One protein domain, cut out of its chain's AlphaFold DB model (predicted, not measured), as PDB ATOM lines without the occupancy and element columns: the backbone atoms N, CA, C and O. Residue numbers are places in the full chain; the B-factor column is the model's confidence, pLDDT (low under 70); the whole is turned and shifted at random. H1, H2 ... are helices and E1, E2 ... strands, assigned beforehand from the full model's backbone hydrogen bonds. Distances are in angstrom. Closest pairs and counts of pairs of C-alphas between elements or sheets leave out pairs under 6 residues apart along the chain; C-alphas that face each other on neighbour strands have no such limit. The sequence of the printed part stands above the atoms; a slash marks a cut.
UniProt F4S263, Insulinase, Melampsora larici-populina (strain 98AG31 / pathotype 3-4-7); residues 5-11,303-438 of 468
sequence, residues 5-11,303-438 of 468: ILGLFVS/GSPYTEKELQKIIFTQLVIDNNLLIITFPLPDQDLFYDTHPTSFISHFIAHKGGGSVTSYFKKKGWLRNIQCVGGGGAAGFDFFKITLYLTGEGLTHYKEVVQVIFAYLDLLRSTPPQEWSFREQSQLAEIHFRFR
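Overview. This is residues 5 to 11 and 303 to 438 of the 468 residues of the protein "Insulinase" of Melampsora larici-populina (strain 98AG31 / pathotype 3-4-7) (UniProt F4S263). A small antiparallel sheet of three strands is covered on one face by helices: H1 and H2 follow each other over E3, H4 slants over E4, and the other face has no helix. H5 lies past H1, beyond the E3 side, and residues 429 to 438 stick out; E1 lies beyond the opposite edge, E2. The printed part has 143 residues, with five named helices and four named strands in the order E1 E2 H1 H2 E3 E4 H3 H4 H5; the sheet order is E2, E4, E3, and the class is mixed, helices and strands. It is compact, with a radius of gyration of the C-alphas of 16.1 A and spans of 43 by 38 by 33 A.

Arrangement. E1, residues 315 to 317, pairs with no named strand and is apart from E2, residues 324 to 332. E2 is an edge strand, antiparallel to E4, residues 384 to 392, with N 328 and O 388 2.9 A apart. E4 forms a hairpin with the other edge strand E3, residues 369 to 376, with N 389 and O 373 2.8 A apart. E2, E3 and the helices H1, residues 343 to 351, and H2, residues 359 to 365, make a split strand-helix-strand unit, two strands running the same way with E4 between them; its crossover is right-handed. H1 is over E3 and along it, at a height over the sheet of 7.7 A; the C-alphas of Thr 344 and Gly 376, their closest, are 5.1 A apart. H4, residues 400 to 416, touches H2 with residues 403 to 410 alone, closest at the C-alphas of Tyr 410 and Val 359, 6.9 A, at a steep tilt of 40 degrees, opposite ways. H1, H2 and H4 on one face of the sheet make two layers. H3, residues 394 to 398, is on the same face. H5, residues 421 to 436, is close to H1 but not clearly touching, 6.9 A between the C-alphas of Phe 424 and Phe 346, about perpendicular at 74 degrees. Every O i to N i+4 pair is within hydrogen-bond range in H2, H3, H4 and H5; in H1, 4 of 5 are.

Along the chain. E1 begins at C-alpha 315, (0.721, 22.453, 11.621). E2 is 25.7 A long, E4 25.1 A, E3 20.8 A, H4 24.3 A and H5 22.2 A. H5 ends at C-alpha 436, (40.346, 26.762, -4.125).

Size, cuts and confidence. The C-alphas farthest apart, those of Lys 309 and Phe 437, are 46.8 A apart. Residues 12 to 302 are not printed; C-alphas 11 and 303 are 13.1 A apart across this cut. No link between named elements is long. Mean pLDDT of the printed part is 90.7; residues 5 to 11 are under 70.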
ATOM      1  N   ILE A   5       5.199  18.093  13.012       40.00
ATOM      2  CA  ILE A   5       4.980  19.532  13.214       40.00
ATOM      3  C   ILE A   5       5.699  20.322  12.129       40.00
ATOM      4  O   ILE A   5       6.932  20.346  12.083       40.00
ATOM      5  N   LEU A   6       4.918  20.978  11.280       36.03
ATOM      6  CA  LEU A   6       5.354  22.053  10.405       36.03
ATOM      7  C   LEU A   6       5.130  23.390  11.111       36.03
ATOM      8  O   LEU A   6       3.996  23.765  11.405       36.03
ATOM      9  N   GLY A   7       6.218  24.109  11.342       38.94
ATOM     10  CA  GLY A   7       6.209  25.488  11.792       38.94
ATOM     11  C   GLY A   7       6.010  25.622  13.296       38.94
ATOM     12  O   GLY A   7       5.078  25.098  13.884       38.94
ATOM     13  N   LEU A   8       6.906  26.368  13.928       32.66
ATOM     14  CA  LEU A   8       6.490  27.446  14.805       32.66
ATOM     15  C   LEU A   8       6.971  28.680  14.049       32.66
ATOM     16  O   LEU A   8       8.174  28.918  13.971       32.66
ATOM     17  N   PHE A   9       6.065  29.368  13.365       39.41
ATOM     18  CA  PHE A   9       6.428  30.520  12.547       39.41
ATOM     19  C   PHE A   9       6.681  31.719  13.466       39.41
ATOM     20  O   PHE A   9       5.744  32.357  13.930       39.41
ATOM     21  N   VAL A  10       7.923  32.008  13.833       32.97
ATOM     22  CA  VAL A  10       8.202  33.020  14.868       32.97
ATOM     23  C   VAL A  10       8.855  34.250  14.252       32.97
ATOM     24  O   VAL A  10       9.819  34.139  13.505       32.97
ATOM     25  N   SER A  11       8.331  35.432  14.583       28.78
ATOM     26  CA  SER A  11       8.990  36.706  14.291       28.78
ATOM     27  C   SER A  11      10.260  36.849  15.144       28.78
ATOM     28  O   SER A  11      10.227  36.597  16.355       28.78
ATOM     29  N   GLY A 303       7.899  41.345   0.832       90.00
ATOM     30  CA  GLY A 303       7.221  41.073   2.094       90.00
ATOM     31  C   GLY A 303       7.253  39.600   2.489       90.00
ATOM     32  O   GLY A 303       7.630  38.723   1.724       90.00
ATOM     33  N   SER A 304       6.879  39.327   3.737       93.75
ATOM     34  CA  SER A 304       6.836  37.959   4.252       93.75
ATOM     35  C   SER A 304       5.606  37.219   3.710       93.75
ATOM     36  O   SER A 304       4.494  37.741   3.831       93.75
ATOM     37  N   PRO A 305       5.753  35.970   3.231       95.19
ATOM     38  CA  PRO A 305       4.619  35.094   2.931       95.19
ATOM     39  C   PRO A 305       3.724  34.782   4.137       95.19
ATOM     40  O   PRO A 305       2.579  34.362   3.963       95.19
ATOM     41  N   TYR A 306       4.233  34.962   5.357       95.19
ATOM     42  CA  TYR A 306       3.492  34.741   6.597       95.19
ATOM     43  C   TYR A 306       3.228  36.075   7.294       95.19
ATOM     44  O   TYR A 306       4.173  36.758   7.704       95.19
ATOM     45  N   THR A 307       1.953  36.430   7.455       92.44
ATOM     46  CA  THR A 307       1.533  37.561   8.294       92.44
ATOM     47  C   THR A 307       1.355  37.110   9.741       92.44
ATOM     48  O   THR A 307       1.446  35.922  10.040       92.44
ATOM     49  N   GLU A 308       1.020  38.024  10.653       91.06
ATOM     50  CA  GLU A 308       0.681  37.683  12.044       91.06
ATOM     51  C   GLU A 308      -0.371  36.567  12.162       91.06
ATOM     52  O   GLU A 308      -0.321  35.777  13.101       91.06
ATOM     53  N   LYS A 309      -1.287  36.454  11.185       92.31
ATOM     54  CA  LYS A 309      -2.293  35.385  11.136       92.31
ATOM     55  C   LYS A 309      -1.685  34.012  10.859       92.31
ATOM     56  O   LYS A 309      -2.247  33.011  11.297       92.31
ATOM     57  N   GLU A 310      -0.601  33.928  10.093       94.56
ATOM     58  CA  GLU A 310       0.080  32.674   9.745       94.56
ATOM     59  C   GLU A 310       1.222  32.351  10.716       94.56
ATOM     60  O   GLU A 310       1.564  31.179  10.897       94.56
ATOM     61  N   LEU A 311       1.768  33.371  11.384       92.69
ATOM     62  CA  LEU A 311       2.783  33.209  12.412       92.69
ATOM     63  C   LEU A 311       2.239  32.456  13.651       92.69
ATOM     64  O   LEU A 311       1.044  32.374  13.911       92.69
ATOM     65  N   GLN A 312       3.154  31.876  14.425       90.81
ATOM     66  CA  GLN A 312       2.957  31.183  15.704       90.81
ATOM     67  C   GLN A 312       2.009  29.977  15.646       90.81
ATOM     68  O   GLN A 312       1.466  29.539  16.661       90.81
ATOM     69  N   LYS A 313       1.850  29.391  14.459       91.06
ATOM     70  CA  LYS A 313       1.091  28.158  14.248       91.06
ATOM     71  C   LYS A 313       1.980  26.930  14.318       91.06
ATOM     72  O   LYS A 313       3.142  27.001  13.941       91.06
ATOM     73  N   ILE A 314       1.371  25.829  14.758       93.12
ATOM     74  CA  ILE A 314       1.877  24.459  14.677       93.12
ATOM     75  C   ILE A 314       0.951  23.697  13.733       93.12
ATOM     76  O   ILE A 314      -0.238  23.554  14.021       93.12
ATOM     77  N   ILE A 315       1.481  23.216  12.614       94.00
ATOM     78  CA  ILE A 315       0.721  22.453  11.621       94.00
ATOM     79  C   ILE A 315       1.067  20.985  11.777       94.00
ATOM     80  O   ILE A 315       2.234  20.619  11.722       94.00
ATOM     81  N   PHE A 316       0.054  20.137  11.921       94.44
ATOM     82  CA  PHE A 316       0.272  18.706  12.020       94.44
ATOM     83  C   PHE A 316      -0.005  17.977  10.706       94.44
ATOM     84  O   PHE A 316      -1.073  18.156  10.126       94.44
ATOM     85  N   THR A 317       0.924  17.137  10.242       93.38
ATOM     86  CA  THR A 317       0.740  16.347   9.010       93.38
ATOM     87  C   THR A 317       1.274  14.921   9.129       93.38
ATOM     88  O   THR A 317       2.045  14.602  10.032       93.38
ATOM     89  N   GLN A 318       0.842  14.050   8.221       90.88
ATOM     90  CA  GLN A 318       1.307  12.672   8.113       90.88
ATOM     91  C   GLN A 318       2.160  12.510   6.851       90.88
ATOM     92  O   GLN A 318       1.753  12.914   5.757       90.88
ATOM     93  N   LEU A 319       3.332  11.899   7.027       91.81
ATOM     94  CA  LEU A 319       4.234  11.548   5.933       91.81
ATOM     95  C   LEU A 319       3.835  10.220   5.290       91.81
ATOM     96  O   LEU A 319       3.192   9.377   5.925       91.81
ATOM     97  N   VAL A 320       4.242  10.040   4.039       92.75
ATOM     98  CA  VAL A 320       4.137   8.769   3.319       92.75
ATOM     99  C   VAL A 320       5.150   7.773   3.886       92.75
ATOM    100  O   VAL A 320       4.791   6.633   4.181       92.75
ATOM    101  N   ILE A 321       6.400   8.200   4.091       91.00
ATOM    102  CA  ILE A 321       7.434   7.362   4.719       91.00
ATOM    103  C   ILE A 321       7.331   7.395   6.255       91.00
ATOM    104  O   ILE A 321       6.999   8.427   6.840       91.00
ATOM    105  N   ASP A 322       7.673   6.293   6.940       89.12
ATOM    106  CA  ASP A 322       7.744   6.273   8.416       89.12
ATOM    107  C   ASP A 322       8.979   7.042   8.896       89.12
ATOM    108  O   ASP A 322      10.080   6.508   9.048       89.12
ATOM    109  N   ASN A 323       8.798   8.344   9.098       88.31
ATOM    110  CA  ASN A 323       9.840   9.246   9.551       88.31
ATOM    111  C   ASN A 323       9.253  10.274  10.528       88.31
ATOM    112  O   ASN A 323       8.168  10.805  10.307       88.31
ATOM    113  N   ASN A 324       9.978  10.581  11.608       94.00
ATOM    114  CA  ASN A 324       9.589  11.649  12.532       94.00
ATOM    115  C   ASN A 324      10.385  12.904  12.209       94.00
ATOM    116  O   ASN A 324      11.620  12.887  12.263       94.00
ATOM    117  N   LEU A 325       9.667  13.978  11.904       94.62
ATOM    118  CA  LEU A 325      10.233  15.238  11.461       94.62
ATOM    119  C   LEU A 325       9.608  16.392  12.245       94.62
ATOM    120  O   LEU A 325       8.408  16.392  12.516       94.62
ATOM    121  N   LEU A 326      10.433  17.374  12.580       96.56
ATOM    122  CA  LEU A 326      10.019  18.678  13.085       96.56
ATOM    123  C   LEU A 326      10.719  19.735  12.232       96.56
ATOM    124  O   LEU A 326      11.944  19.704  12.117       96.56
ATOM    125  N   ILE A 327       9.955  20.644  11.630       96.69
ATOM    126  CA  ILE A 327      10.495  21.750  10.830       96.69
ATOM    127  C   ILE A 327      10.096  23.062  11.494       96.69
ATOM    128  O   ILE A 327       8.908  23.340  11.652       96.69
ATOM    129  N   ILE A 328      11.081  23.873  11.866       96.81
ATOM    130  CA  ILE A 328      10.872  25.232  12.376       96.81
ATOM    131  C   ILE A 328      11.257  26.200  11.259       96.81
ATOM    132  O   ILE A 328      12.402  26.188  10.812       96.81
ATOM    133  N   THR A 329      10.304  27.016  10.810       96.06
ATOM    134  CA  THR A 329      10.473  27.948   9.688       96.06
ATOM    135  C   THR A 329      10.395  29.383  10.188       96.06
ATOM    136  O   THR A 329       9.416  29.769  10.826       96.06
ATOM    137  N   PHE A 330      11.397  30.184   9.843       95.62
ATOM    138  CA  PHE A 330      11.430  31.624  10.071       95.62
ATOM    139  C   PHE A 330      11.391  32.331   8.710       95.62
ATOM    140  O   PHE A 330      12.248  32.032   7.875       95.62
ATOM    141  N   PRO A 331      10.429  33.232   8.442       95.19
ATOM    142  CA  PRO A 331      10.512  34.095   7.269       95.19
ATOM    143  C   PRO A 331      11.676  35.074   7.422       95.19
ATOM    144  O   PRO A 331      11.892  35.626   8.504       95.19
ATOM    145  N   LEU A 332      12.402  35.300   6.336       94.44
ATOM    146  CA  LEU A 332      13.494  36.258   6.231       94.44
ATOM    147  C   LEU A 332      13.261  37.189   5.030       94.44
ATOM    148  O   LEU A 332      12.538  36.827   4.099       94.44
ATOM    149  N   PRO A 333      13.856  38.393   5.020       93.38
ATOM    150  CA  PRO A 333      14.025  39.130   3.772       93.38
ATOM    151  C   PRO A 333      14.936  38.346   2.818       93.38
ATOM    152  O   PRO A 333      15.681  37.475   3.264       93.38
ATOM    153  N   ASP A 334      14.901  38.692   1.533       92.31
ATOM    154  CA  ASP A 334      15.795  38.152   0.500       92.31
ATOM    155  C   ASP A 334      17.264  38.114   0.967       92.31
ATOM    156  O   ASP A 334      17.810  39.134   1.409       92.31
ATOM    157  N   GLN A 335      17.878  36.931   0.927       92.25
ATOM    158  CA  GLN A 335      19.247  36.710   1.381       92.25
ATOM    159  C   GLN A 335      20.290  36.839   0.266       92.25
ATOM    160  O   GLN A 335      21.475  36.943   0.587       92.25
ATOM    161  N   ASP A 336      19.893  36.907  -1.010       88.56
ATOM    162  CA  ASP A 336      20.829  37.030  -2.138       88.56
ATOM    163  C   ASP A 336      21.623  38.349  -2.094       88.56
ATOM    164  O   ASP A 336      22.728  38.440  -2.625       88.56
ATOM    165  N   LEU A 337      21.086  39.373  -1.420       88.19
ATOM    166  CA  LEU A 337      21.760  40.658  -1.202       88.19
ATOM    167  C   LEU A 337      22.948  40.572  -0.229       88.19
ATOM    168  O   LEU A 337      23.769  41.484  -0.205       88.19
ATOM    169  N   PHE A 338      23.047  39.497   0.556       90.81
ATOM    170  CA  PHE A 338      24.112  39.265   1.539       90.81
ATOM    171  C   PHE A 338      25.125  38.222   1.041       90.81
ATOM    172  O   PHE A 338      25.611  37.395   1.816       90.81
ATOM    173  N   TYR A 339      25.422  38.250  -0.262       87.19
ATOM    174  CA  TYR A 339      26.319  37.309  -0.947       87.19
ATOM    175  C   TYR A 339      27.769  37.326  -0.435       87.19
ATOM    176  O   TYR A 339      28.544  36.453  -0.789       87.19
ATOM    177  N   ASP A 340      28.176  38.340   0.327       87.31
ATOM    178  CA  ASP A 340      29.538  38.499   0.850       87.31
ATOM    179  C   ASP A 340      29.665  38.100   2.330       87.31
ATOM    180  O   ASP A 340      30.759  37.844   2.831       87.31
ATOM    181  N   THR A 341      28.541  38.056   3.045       89.38
ATOM    182  CA  THR A 341      28.488  37.900   4.505       89.38
ATOM    183  C   THR A 341      27.744  36.645   4.946       89.38
ATOM    184  O   THR A 341      27.961  36.186   6.068       89.38
ATOM    185  N   HIS A 342      26.884  36.078   4.092       89.94
ATOM    186  CA  HIS A 342      26.183  34.803   4.293       89.94
ATOM    187  C   HIS A 342      25.668  34.567   5.736       89.94
ATOM    188  O   HIS A 342      25.982  33.549   6.367       89.94
ATOM    189  N   PRO A 343      24.839  35.475   6.293       92.50
ATOM    190  CA  PRO A 343      24.448  35.438   7.705       92.50
ATOM    191  C   PRO A 343      23.698  34.156   8.099       92.50
ATOM    192  O   PRO A 343      23.846  33.650   9.214       92.50
ATOM    193  N   THR A 344      22.912  33.585   7.187       93.56
ATOM    194  CA  THR A 344      22.197  32.327   7.436       93.56
ATOM    195  C   THR A 344      23.139  31.126   7.510       93.56
ATOM    196  O   THR A 344      22.916  30.243   8.343       93.56
ATOM    197  N   SER A 345      24.212  31.093   6.716       91.44
ATOM    198  CA  SER A 345      25.259  30.063   6.814       91.44
ATOM    199  C   SER A 345      25.969  30.146   8.163       91.44
ATOM    200  O   SER A 345      26.099  29.130   8.852       91.44
ATOM    201  N   PHE A 346      26.303  31.366   8.596       92.19
ATOM    202  CA  PHE A 346      26.919  31.613   9.897       92.19
ATOM    203  C   PHE A 346      26.062  31.082  11.054       92.19
ATOM    204  O   PHE A 346      26.549  30.329  11.896       92.19
ATOM    205  N   ILE A 347      24.764  31.403  11.082       92.81
ATOM    206  CA  ILE A 347      23.843  30.917  12.125       92.81
ATOM    207  C   ILE A 347      23.647  29.394  12.029       92.81
ATOM    208  O   ILE A 347      23.631  28.699  13.052       92.81
ATOM    209  N   SER A 348      23.538  28.854  10.811       93.56
ATOM    210  CA  SER A 348      23.391  27.410  10.573       93.56
ATOM    211  C   SER A 348      24.553  26.612  11.151       93.56
ATOM    212  O   SER A 348      24.319  25.559  11.750       93.56
ATOM    213  N   HIS A 349      25.784  27.123  11.027       92.06
ATOM    214  CA  HIS A 349      26.981  26.492  11.576       92.06
ATOM    215  C   HIS A 349      26.838  26.212  13.079       92.06
ATOM    216  O   HIS A 349      27.119  25.098  13.521       92.06
ATOM    217  N   PHE A 350      26.329  27.173  13.858       93.19
ATOM    218  CA  PHE A 350      26.163  27.013  15.307       93.19
ATOM    219  C   PHE A 350      25.021  26.074  15.686       93.19
ATOM    220  O   PHE A 350      25.178  25.268  16.605       93.19
ATOM    221  N   ILE A 351      23.869  26.172  15.020       94.25
ATOM    222  CA  ILE A 351      22.695  25.350  15.356       94.25
ATOM    223  C   ILE A 351      22.951  23.883  14.995       94.25
ATOM    224  O   ILE A 351      22.651  22.985  15.783       94.25
ATOM    225  N   ALA A 352      23.556  23.633  13.834       93.75
ATOM    226  CA  ALA A 352      23.862  22.286  13.363       93.75
ATOM    227  C   ALA A 352      25.198  21.730  13.900       93.75
ATOM    228  O   ALA A 352      25.556  20.590  13.583       93.75
ATOM    229  N   HIS A 353      25.929  22.490  14.729       94.00
ATOM    230  CA  HIS A 353      27.211  22.068  15.289       94.00
ATOM    231  C   HIS A 353      27.073  20.758  16.084       94.00
ATOM    232  O   HIS A 353      26.098  20.536  16.813       94.00
ATOM    233  N   LYS A 354      28.063  19.865  15.969       92.94
ATOM    234  CA  LYS A 354      28.026  18.510  16.562       92.94
ATOM    235  C   LYS A 354      28.963  18.319  17.759       92.94
ATOM    236  O   LYS A 354      28.916  17.259  18.381       92.94
ATOM    237  N   GLY A 355      29.796  19.312  18.072       91.88
ATOM    238  CA  GLY A 355      30.732  19.283  19.195       91.88
ATOM    239  C   GLY A 355      30.069  19.329  20.575       91.88
ATOM    240  O   GLY A 355      28.851  19.463  20.721       91.88
ATOM    241  N   GLY A 356      30.893  19.191  21.616       92.56
ATOM    242  CA  GLY A 356      30.445  19.297  23.006       92.56
ATOM    243  C   GLY A 356      29.823  20.665  23.298       92.56
ATOM    244  O   GLY A 356      30.295  21.681  22.808       92.56
ATOM    245  N   GLY A 357      28.740  20.685  24.079       89.25
ATOM    246  CA  GLY A 357      28.000  21.914  24.396       89.25
ATOM    247  C   GLY A 357      26.965  22.332  23.345       89.25
ATOM    248  O   GLY A 357      26.156  23.210  23.626       89.25
ATOM    249  N   SER A 358      26.923  21.684  22.174       95.31
ATOM    250  CA  SER A 358      25.924  22.003  21.152       95.31
ATOM    251  C   SER A 358      24.534  21.450  21.469       95.31
ATOM    252  O   SER A 358      24.375  20.433  22.161       95.31
ATOM    253  N   VAL A 359      23.515  22.070  20.871       95.94
ATOM    254  CA  VAL A 359      22.129  21.593  20.951       95.94
ATOM    255  C   VAL A 359      21.967  20.189  20.348       95.94
ATOM    256  O   VAL A 359      21.253  19.346  20.895       95.94
ATOM    257  N   THR A 360      22.719  19.876  19.287       96.00
ATOM    258  CA  THR A 360      22.769  18.533  18.692       96.00
ATOM    259  C   THR A 360      23.282  17.496  19.690       96.00
ATOM    260  O   THR A 360      22.699  16.418  19.815       96.00
ATOM    261  N   SER A 361      24.364  17.810  20.414       96.50
ATOM    262  CA  SER A 361      24.934  16.924  21.436       96.50
ATOM    263  C   SER A 361      23.947  16.694  22.583       96.50
ATOM    264  O   SER A 361      23.751  15.555  23.013       96.50
ATOM    265  N   TYR A 362      23.262  17.754  23.029       97.12
ATOM    266  CA  TYR A 362      22.227  17.680  24.062       97.12
ATOM    267  C   TYR A 362      21.080  16.737  23.666       97.12
ATOM    268  O   TYR A 362      20.772  15.797  24.404       97.12
ATOM    269  N   PHE A 363      20.490  16.917  22.480       97.50
ATOM    270  CA  PHE A 363      19.386  16.060  22.038       97.50
ATOM    271  C   PHE A 363      19.803  14.613  21.777       97.50
ATOM    272  O   PHE A 363      19.022  13.698  22.043       97.50
ATOM    273  N   LYS A 364      21.028  14.378  21.292       96.19
ATOM    274  CA  LYS A 364      21.551  13.015  21.121       96.19
ATOM    275  C   LYS A 364      21.718  12.291  22.455       96.19
ATOM    276  O   LYS A 364      21.329  11.133  22.549       96.19
ATOM    277  N   LYS A 365      22.218  12.965  23.498       96.69
ATOM    278  CA  LYS A 365      22.323  12.390  24.856       96.69
ATOM    279  C   LYS A 365      20.962  12.020  25.449       96.69
ATOM    280  O   LYS A 365      20.873  11.053  26.194       96.69
ATOM    281  N   LYS A 366      19.916  12.776  25.109       97.00
ATOM    282  CA  LYS A 366      18.524  12.486  25.486       97.00
ATOM    283  C   LYS A 366      17.874  11.379  24.646       97.00
ATOM    284  O   LYS A 366      16.762  10.992  24.952       97.00
ATOM    285  N   GLY A 367      18.519  10.901  23.579       97.62
ATOM    286  CA  GLY A 367      17.920   9.924  22.664       97.62
ATOM    287  C   GLY A 367      16.829  10.503  21.755       97.62
ATOM    288  O   GLY A 367      16.085   9.743  21.143       97.62
ATOM    289  N   TRP A 368      16.718  11.830  21.628       98.12
ATOM    290  CA  TRP A 368      15.603  12.495  20.933       98.12
ATOM    291  C   TRP A 368      15.864  12.790  19.451       98.12
ATOM    292  O   TRP A 368      14.923  12.881  18.664       98.12
ATOM    293  N   LEU A 369      17.128  12.935  19.043       97.31
ATOM    294  CA  LEU A 369      17.498  13.425  17.711       97.31
ATOM    295  C   LEU A 369      18.411  12.443  16.970       97.31
ATOM    296  O   LEU A 369      19.448  12.028  17.486       97.31
ATOM    297  N   ARG A 370      18.070  12.148  15.713       95.88
ATOM    298  CA  ARG A 370      18.933  11.432  14.763       95.88
ATOM    299  C   ARG A 370      19.850  12.399  14.021       95.88
ATOM    300  O   ARG A 370      21.067  12.210  14.000       95.88
ATOM    301  N   ASN A 371      19.271  13.448  13.439       95.56
ATOM    302  CA  ASN A 371      19.995  14.447  12.662       95.56
ATOM    303  C   ASN A 371      19.312  15.819  12.730       95.56
ATOM    304  O   ASN A 371      18.102  15.888  12.917       95.56
ATOM    305  N   ILE A 372      20.082  16.886  12.530       96.25
ATOM    306  CA  ILE A 372      19.591  18.260  12.378       96.25
ATOM    307  C   ILE A 372      20.207  18.864  11.118       96.25
ATOM    308  O   ILE A 372      21.374  18.615  10.810       96.25
ATOM    309  N   GLN A 373      19.409  19.624  10.382       95.44
ATOM    310  CA  GLN A 373      19.834  20.387   9.216       95.44
ATOM    311  C   GLN A 373      19.282  21.803   9.326       95.44
ATOM    312  O   GLN A 373      18.136  21.993   9.732       95.44
ATOM    313  N   CYS A 374      20.096  22.782   8.953       94.69
ATOM    314  CA  CYS A 374      19.698  24.178   8.874       94.69
ATOM    315  C   CYS A 374      19.951  24.660   7.454       94.69
ATOM    316  O   CYS A 374      21.010  24.381   6.894       94.69
ATOM    317  N   VAL A 375      18.961  25.327   6.871       91.25
ATOM    318  CA  VAL A 375      19.045  25.865   5.515       91.25
ATOM    319  C   VAL A 375      18.504  27.286   5.542       91.25
ATOM    320  O   VAL A 375      17.363  27.504   5.952       91.25
ATOM    321  N   GLY A 376      19.336  28.236   5.123       90.00
ATOM    322  CA  GLY A 376      18.902  29.569   4.723       90.00
ATOM    323  C   GLY A 376      18.631  29.610   3.223       90.00
ATOM    324  O   GLY A 376      19.319  28.933   2.460       90.00
ATOM    325  N   GLY A 377      17.639  30.394   2.821       88.00
ATOM    326  CA  GLY A 377      17.234  30.554   1.429       88.00
ATOM    327  C   GLY A 377      15.935  29.814   1.096       88.00
ATOM    328  O   GLY A 377      15.142  29.449   1.970       88.00
ATOM    329  N   GLY A 378      15.744  29.534  -0.194       85.38
ATOM    330  CA  GLY A 378      14.596  28.776  -0.697       85.38
ATOM    331  C   GLY A 378      13.319  29.601  -0.876       85.38
ATOM    332  O   GLY A 378      12.241  29.009  -0.994       85.38
ATOM    333  N   GLY A 379      13.427  30.929  -0.866       92.81
ATOM    334  CA  GLY A 379      12.416  31.852  -1.363       92.81
ATOM    335  C   GLY A 379      12.649  32.228  -2.828       92.81
ATOM    336  O   GLY A 379      12.979  31.374  -3.656       92.81
ATOM    337  N   ALA A 380      12.417  33.498  -3.129       94.44
ATOM    338  CA  ALA A 380      12.530  34.118  -4.446       94.44
ATOM    339  C   ALA A 380      12.847  35.611  -4.273       94.44
ATOM    340  O   ALA A 380      12.806  36.119  -3.152       94.44
ATOM    341  N   ALA A 381      13.107  36.328  -5.365       92.56
ATOM    342  CA  ALA A 381      13.414  37.759  -5.315       92.56
ATOM    343  C   ALA A 381      12.431  38.542  -4.414       92.56
ATOM    344  O   ALA A 381      11.243  38.664  -4.731       92.56
ATOM    345  N   GLY A 382      12.925  39.073  -3.292       93.12
ATOM    346  CA  GLY A 382      12.146  39.842  -2.312       93.12
ATOM    347  C   GLY A 382      11.839  39.158  -0.970       93.12
ATOM    348  O   GLY A 382      11.499  39.873  -0.020       93.12
ATOM    349  N   PHE A 383      12.007  37.837  -0.836       95.19
ATOM    350  CA  PHE A 383      11.792  37.115   0.427       95.19
ATOM    351  C   PHE A 383      12.562  35.792   0.495       95.19
ATOM    352  O   PHE A 383      12.844  35.155  -0.513       95.19
ATOM    353  N   ASP A 384      12.821  35.318   1.709       95.38
ATOM    354  CA  ASP A 384      13.508  34.054   1.945       95.38
ATOM    355  C   ASP A 384      13.045  33.371   3.234       95.38
ATOM    356  O   ASP A 384      12.159  33.848   3.949       95.38
ATOM    357  N   PHE A 385      13.649  32.223   3.545       95.31
ATOM    358  CA  PHE A 385      13.392  31.503   4.786       95.31
ATOM    359  C   PHE A 385      14.682  31.080   5.484       95.31
ATOM    360  O   PHE A 385      15.732  30.893   4.875       95.31
ATOM    361  N   PHE A 386      14.567  30.843   6.784       96.25
ATOM    362  CA  PHE A 386      15.499  30.025   7.542       96.25
ATOM    363  C   PHE A 386      14.748  28.833   8.117       96.25
ATOM    364  O   PHE A 386      13.763  29.003   8.840       96.25
ATOM    365  N   LYS A 387      15.184  27.619   7.787       96.12
ATOM    366  CA  LYS A 387      14.514  26.381   8.195       96.12
ATOM    367  C   LYS A 387      15.449  25.520   9.027       96.12
ATOM    368  O   LYS A 387      16.551  25.193   8.593       96.12
ATOM    369  N   ILE A 388      14.988  25.122  10.212       97.38
ATOM    370  CA  ILE A 388      15.638  24.131  11.072       97.38
ATOM    371  C   ILE A 388      14.837  22.836  10.975       97.38
ATOM    372  O   ILE A 388      13.716  22.746  11.475       97.38
ATOM    373  N   THR A 389      15.427  21.826  10.351       96.56
ATOM    374  CA  THR A 389      14.832  20.506  10.148       96.56
ATOM    375  C   THR A 389      15.458  19.509  11.115       96.56
ATOM    376  O   THR A 389      16.648  19.201  11.029       96.56
ATOM    377  N   LEU A 390      14.653  18.979  12.033       97.44
ATOM    378  CA  LEU A 390      15.060  17.993  13.029       97.44
ATOM    379  C   LEU A 390      14.461  16.624  12.701       97.44
ATOM    380  O   LEU A 390      13.243  16.442  12.686       97.44
ATOM    381  N   TYR A 391      15.327  15.637  12.494       96.62
ATOM    382  CA  TYR A 391      14.954  14.235  12.332       96.62
ATOM    383  C   TYR A 391      14.908  13.573  13.707       96.62
ATOM    384  O   TYR A 391      15.945  13.211  14.268       96.62
ATOM    385  N   LEU A 392      13.711  13.419  14.263       97.44
ATOM    386  CA  LEU A 392      13.505  12.960  15.638       97.44
ATOM    387  C   LEU A 392      13.474  11.431  15.736       97.44
ATOM    388  O   LEU A 392      13.200  10.729  14.757       97.44
ATOM    389  N   THR A 393      13.755  10.886  16.913       97.44
ATOM    390  CA  THR A 393      13.396   9.502  17.265       97.44
ATOM    391  C   THR A 393      11.906   9.421  17.620       97.44
ATOM    392  O   THR A 393      11.207  10.434  17.622       97.44
ATOM    393  N   GLY A 394      11.384   8.217  17.881       95.19
ATOM    394  CA  GLY A 394      10.006   8.070  18.370       95.19
ATOM    395  C   GLY A 394       9.786   8.788  19.704       95.19
ATOM    396  O   GLY A 394       8.799   9.499  19.855       95.19
ATOM    397  N   GLU A 395      10.750   8.673  20.619       96.25
ATOM    398  CA  GLU A 395      10.757   9.384  21.903       96.25
ATOM    399  C   GLU A 395      10.935  10.898  21.715       96.25
ATOM    400  O   GLU A 395      10.214  11.696  22.303       96.25
ATOM    401  N   GLY A 396      11.836  11.327  20.825       96.56
ATOM    402  CA  GLY A 396      12.001  12.751  20.530       96.56
ATOM    403  C   GLY A 396      10.714  13.406  20.031       96.56
ATOM    404  O   GLY A 396      10.448  14.562  20.351       96.56
ATOM    405  N   LEU A 397       9.882  12.661  19.298       95.19
ATOM    406  CA  LEU A 397       8.589  13.156  18.844       95.19
ATOM    407  C   LEU A 397       7.584  13.340  19.990       95.19
ATOM    408  O   LEU A 397       6.814  14.295  19.953       95.19
ATOM    409  N   THR A 398       7.584  12.487  21.021       96.19
ATOM    410  CA  THR A 398       6.695  12.677  22.184       96.19
ATOM    411  C   THR A 398       7.089  13.897  23.020       96.19
ATOM    412  O   THR A 398       6.237  14.455  23.706       96.19
ATOM    413  N   HIS A 399       8.341  14.351  22.897       96.94
ATOM    414  CA  HIS A 399       8.907  15.532  23.561       96.94
ATOM    415  C   HIS A 399       9.118  16.726  22.617       96.94
ATOM    416  O   HIS A 399       9.995  17.563  22.837       96.94
ATOM    417  N   TYR A 400       8.346  16.827  21.527       95.81
ATOM    418  CA  TYR A 400       8.569  17.881  20.532       95.81
ATOM    419  C   TYR A 400       8.494  19.297  21.127       95.81
ATOM    420  O   TYR A 400       9.163  20.202  20.632       95.81
ATOM    421  N   LYS A 401       7.680  19.517  22.171       96.31
ATOM    422  CA  LYS A 401       7.510  20.843  22.786       96.31
ATOM    423  C   LYS A 401       8.790  21.261  23.490       96.31
ATOM    424  O   LYS A 401       9.255  22.381  23.304       96.31
ATOM    425  N   GLU A 402       9.378  20.343  24.243       97.69
ATOM    426  CA  GLU A 402      10.655  20.511  24.920       97.69
ATOM    427  C   GLU A 402      11.791  20.669  23.906       97.69
ATOM    428  O   GLU A 402      12.658  21.522  24.085       97.69
ATOM    429  N   VAL A 403      11.766  19.912  22.804       97.56
ATOM    430  CA  VAL A 403      12.720  20.084  21.697       97.56
ATOM    431  C   VAL A 403      12.652  21.509  21.142       97.56
ATOM    432  O   VAL A 403      13.685  22.165  21.011       97.56
ATOM    433  N   VAL A 404      11.451  22.023  20.866       96.88
ATOM    434  CA  VAL A 404      11.275  23.402  20.389       96.88
ATOM    435  C   VAL A 404      11.766  24.415  21.428       96.88
ATOM    436  O   VAL A 404      12.526  25.315  21.078       96.88
ATOM    437  N   GLN A 405      11.407  24.255  22.705       97.12
ATOM    438  CA  GLN A 405      11.870  25.138  23.786       97.12
ATOM    439  C   GLN A 405      13.397  25.196  23.875       97.12
ATOM    440  O   GLN A 405      13.963  26.277  24.007       97.12
ATOM    441  N   VAL A 406      14.071  24.050  23.765       97.81
ATOM    442  CA  VAL A 406      15.534  23.976  23.808       97.81
ATOM    443  C   VAL A 406      16.167  24.641  22.581       97.81
ATOM    444  O   VAL A 406      17.179  25.323  22.731       97.81
ATOM    445  N   ILE A 407      15.575  24.507  21.388       97.44
ATOM    446  CA  ILE A 407      16.036  25.250  20.202       97.44
ATOM    447  C   ILE A 407      15.934  26.759  20.440       97.44
ATOM    448  O   ILE A 407      16.913  27.466  20.216       97.44
ATOM    449  N   PHE A 408      14.803  27.256  20.946       96.19
ATOM    450  CA  PHE A 408      14.653  28.685  21.247       96.19
ATOM    451  C   PHE A 408      15.605  29.161  22.350       96.19
ATOM    452  O   PHE A 408      16.199  30.225  22.206       96.19
ATOM    453  N   ALA A 409      15.844  28.357  23.388       96.44
ATOM    454  CA  ALA A 409      16.840  28.670  24.411       96.44
ATOM    455  C   ALA A 409      18.266  28.748  23.830       96.44
ATOM    456  O   ALA A 409      19.061  29.593  24.240       96.44
ATOM    457  N   TYR A 410      18.594  27.902  22.849       95.75
ATOM    458  CA  TYR A 410      19.874  27.978  22.144       95.75
ATOM    459  C   TYR A 410      19.968  29.223  21.252       95.75
ATOM    460  O   TYR A 410      21.006  29.878  21.227       95.75
ATOM    461  N   LEU A 411      18.885  29.606  20.569       94.44
ATOM    462  CA  LEU A 411      18.827  30.870  19.826       94.44
ATOM    463  C   LEU A 411      18.984  32.084  20.756       94.44
ATOM    464  O   LEU A 411      19.676  33.037  20.404       94.44
ATOM    465  N   ASP A 412      18.408  32.039  21.959       95.25
ATOM    466  CA  ASP A 412      18.593  33.071  22.984       95.25
ATOM    467  C   ASP A 412      20.044  33.161  23.467       95.25
ATOM    468  O   ASP A 412      20.549  34.266  23.669       95.25
ATOM    469  N   LEU A 413      20.729  32.021  23.598       93.44
ATOM    470  CA  LEU A 413      22.159  31.969  23.905       93.44
ATOM    471  C   LEU A 413      23.009  32.586  22.784       93.44
ATOM    472  O   LEU A 413      23.926  33.358  23.059       93.44
ATOM    473  N   LEU A 414      22.696  32.282  21.521       92.25
ATOM    474  CA  LEU A 414      23.370  32.912  20.382       92.25
ATOM    475  C   LEU A 414      23.111  34.420  20.350       92.25
ATOM    476  O   LEU A 414      24.014  35.183  20.040       92.25
ATOM    477  N   ARG A 415      21.905  34.865  20.714       93.25
ATOM    478  CA  ARG A 415      21.551  36.288  20.777       93.25
ATOM    479  C   ARG A 415      22.221  37.029  21.937       93.25
ATOM    480  O   ARG A 415      22.476  38.224  21.814       93.25
ATOM    481  N   SER A 416      22.472  36.368  23.067       94.06
ATOM    482  CA  SER A 416      23.101  36.996  24.240       94.06
ATOM    483  C   SER A 416      24.606  37.219  24.074       94.06
ATOM    484  O   SER A 416      25.207  37.945  24.866       94.06
ATOM    485  N   THR A 417      25.203  36.631  23.037       88.94
ATOM    486  CA  THR A 417      26.622  36.749  22.714       88.94
ATOM    487  C   THR A 417      26.770  37.467  21.369       88.94
ATOM    488  O   THR A 417      26.187  37.019  20.387       88.94
ATOM    489  N   PRO A 418      27.540  38.565  21.265       89.94
ATOM    490  CA  PRO A 418      27.815  39.189  19.972       89.94
ATOM    491  C   PRO A 418      28.392  38.179  18.963       89.94
ATOM    492  O   PRO A 418      29.132  37.282  19.385       89.94
ATOM    493  N   PRO A 419      28.112  38.311  17.648       90.25
ATOM    494  CA  PRO A 419      28.726  37.463  16.633       90.25
ATOM    495  C   PRO A 419      30.247  37.434  16.784       90.25
ATOM    496  O   PRO A 419      30.906  38.469  16.865       90.25
ATOM    497  N   GLN A 420      30.798  36.229  16.877       90.25
ATOM    498  CA  GLN A 420      32.212  36.035  17.159       90.25
ATOM    499  C   GLN A 420      33.018  36.080  15.861       90.25
ATOM    500  O   GLN A 420      32.939  35.160  15.047       90.25
ATOM    501  N   GLU A 421      33.825  37.130  15.687       92.94
ATOM    502  CA  GLU A 421      34.612  37.351  14.467       92.94
ATOM    503  C   GLU A 421      35.527  36.165  14.133       92.94
ATOM    504  O   GLU A 421      35.642  35.778  12.971       92.94
ATOM    505  N   TRP A 422      36.135  35.537  15.145       94.06
ATOM    506  CA  TRP A 422      36.997  34.372  14.936       94.06
ATOM    507  C   TRP A 422      36.261  33.216  14.241       94.06
ATOM    508  O   TRP A 422      36.850  32.554  13.392       94.06
ATOM    509  N   SER A 423      34.975  33.002  14.543       91.62
ATOM    510  CA  SER A 423      34.191  31.923  13.932       91.62
ATOM    511  C   SER A 423      33.781  32.266  12.503       91.62
ATOM    512  O   SER A 423      33.756  31.390  11.643       91.62
ATOM    513  N   PHE A 424      33.511  33.543  12.224       92.06
ATOM    514  CA  PHE A 424      33.278  33.992  10.853       92.06
ATOM    515  C   PHE A 424      34.537  33.787  10.004       92.06
ATOM    516  O   PHE A 424      34.461  33.218   8.919       92.06
ATOM    517  N   ARG A 425      35.710  34.169  10.530       94.19
ATOM    518  CA  ARG A 425      37.001  33.956   9.860       94.19
ATOM    519  C   ARG A 425      37.292  32.475   9.623       94.19
ATOM    520  O   ARG A 425      37.748  32.130   8.542       94.19
ATOM    521  N   GLU A 426      37.006  31.605  10.591       94.00
ATOM    522  CA  GLU A 426      37.149  30.152  10.425       94.00
ATOM    523  C   GLU A 426      36.260  29.621   9.289       94.00
ATOM    524  O   GLU A 426      36.738  28.905   8.411       94.00
ATOM    525  N   GLN A 427      34.981  30.010   9.257       91.94
ATOM    526  CA  GLN A 427      34.059  29.608   8.188       91.94
ATOM    527  C   GLN A 427      34.492  30.147   6.822       91.94
ATOM    528  O   GLN A 427      34.492  29.396   5.850       91.94
ATOM    529  N   SER A 428      34.920  31.409   6.760       91.56
ATOM    530  CA  SER A 428      35.445  32.035   5.544       91.56
ATOM    531  C   SER A 428      36.694  31.311   5.025       91.56
ATOM    532  O   SER A 428      36.771  31.011   3.839       91.56
ATOM    533  N   GLN A 429      37.625  30.925   5.905       93.75
ATOM    534  CA  GLN A 429      38.804  30.138   5.523       93.75
ATOM    535  C   GLN A 429      38.429  28.753   4.986       93.75
ATOM    536  O   GLN A 429      38.999  28.299   3.995       93.75
ATOM    537  N   LEU A 430      37.461  28.071   5.606       92.19
ATOM    538  CA  LEU A 430      36.969  26.789   5.095       92.19
ATOM    539  C   LEU A 430      36.305  26.951   3.723       92.19
ATOM    540  O   LEU A 430      36.558  26.143   2.830       92.19
ATOM    541  N   ALA A 431      35.496  27.996   3.540       91.00
ATOM    542  CA  ALA A 431      34.859  28.326   2.269       91.00
ATOM    543  C   ALA A 431      35.901  28.625   1.174       91.00
ATOM    544  O   ALA A 431      35.819  28.072   0.076       91.00
ATOM    545  N   GLU A 432      36.946  29.392   1.495       91.44
ATOM    546  CA  GLU A 432      38.067  29.680   0.594       91.44
ATOM    547  C   GLU A 432      38.817  28.403   0.191       91.44
ATOM    548  O   GLU A 432      39.075  28.180  -0.992       91.44
ATOM    549  N   ILE A 433      39.108  27.513   1.146       92.25
ATOM    550  CA  ILE A 433      39.726  26.207   0.872       92.25
ATOM    551  C   ILE A 433      38.822  25.376  -0.049       92.25
ATOM    552  O   ILE A 433      39.295  24.821  -1.044       92.25
ATOM    553  N   HIS A 434      37.520  25.309   0.236       90.44
ATOM    554  CA  HIS A 434      36.561  24.591  -0.604       90.44
ATOM    555  C   HIS A 434      36.493  25.153  -2.024       90.44
ATOM    556  O   HIS A 434      36.448  24.375  -2.978       90.44
ATOM    557  N   PHE A 435      36.527  26.476  -2.183       91.50
ATOM    558  CA  PHE A 435      36.565  27.126  -3.488       91.50
ATOM    559  C   PHE A 435      37.866  26.817  -4.235       91.50
ATOM    560  O   PHE A 435      37.844  26.381  -5.389       91.50
ATOM    561  N   ARG A 436      39.009  26.972  -3.563       90.06
ATOM    562  CA  ARG A 436      40.346  26.762  -4.125       90.06
ATOM    563  C   ARG A 436      40.578  25.333  -4.611       90.06
ATOM    564  O   ARG A 436      41.258  25.131  -5.612       90.06
ATOM    565  N   PHE A 437      39.989  24.348  -3.935       88.56
ATOM    566  CA  PHE A 437      40.122  22.931  -4.282       88.56
ATOM    567  C   PHE A 437      38.844  22.319  -4.870       88.56
ATOM    568  O   PHE A 437      38.693  21.097  -4.883       88.56
ATOM    569  N   ARG A 438      37.919  23.150  -5.364       86.44
ATOM    570  CA  ARG A 438      36.646  22.699  -5.931       86.44
ATOM    571  C   ARG A 438      36.871  21.762  -7.121       86.44
ATOM    572  O   ARG A 438      37.561  22.104  -8.079       86.44
TER     573      ARG A 438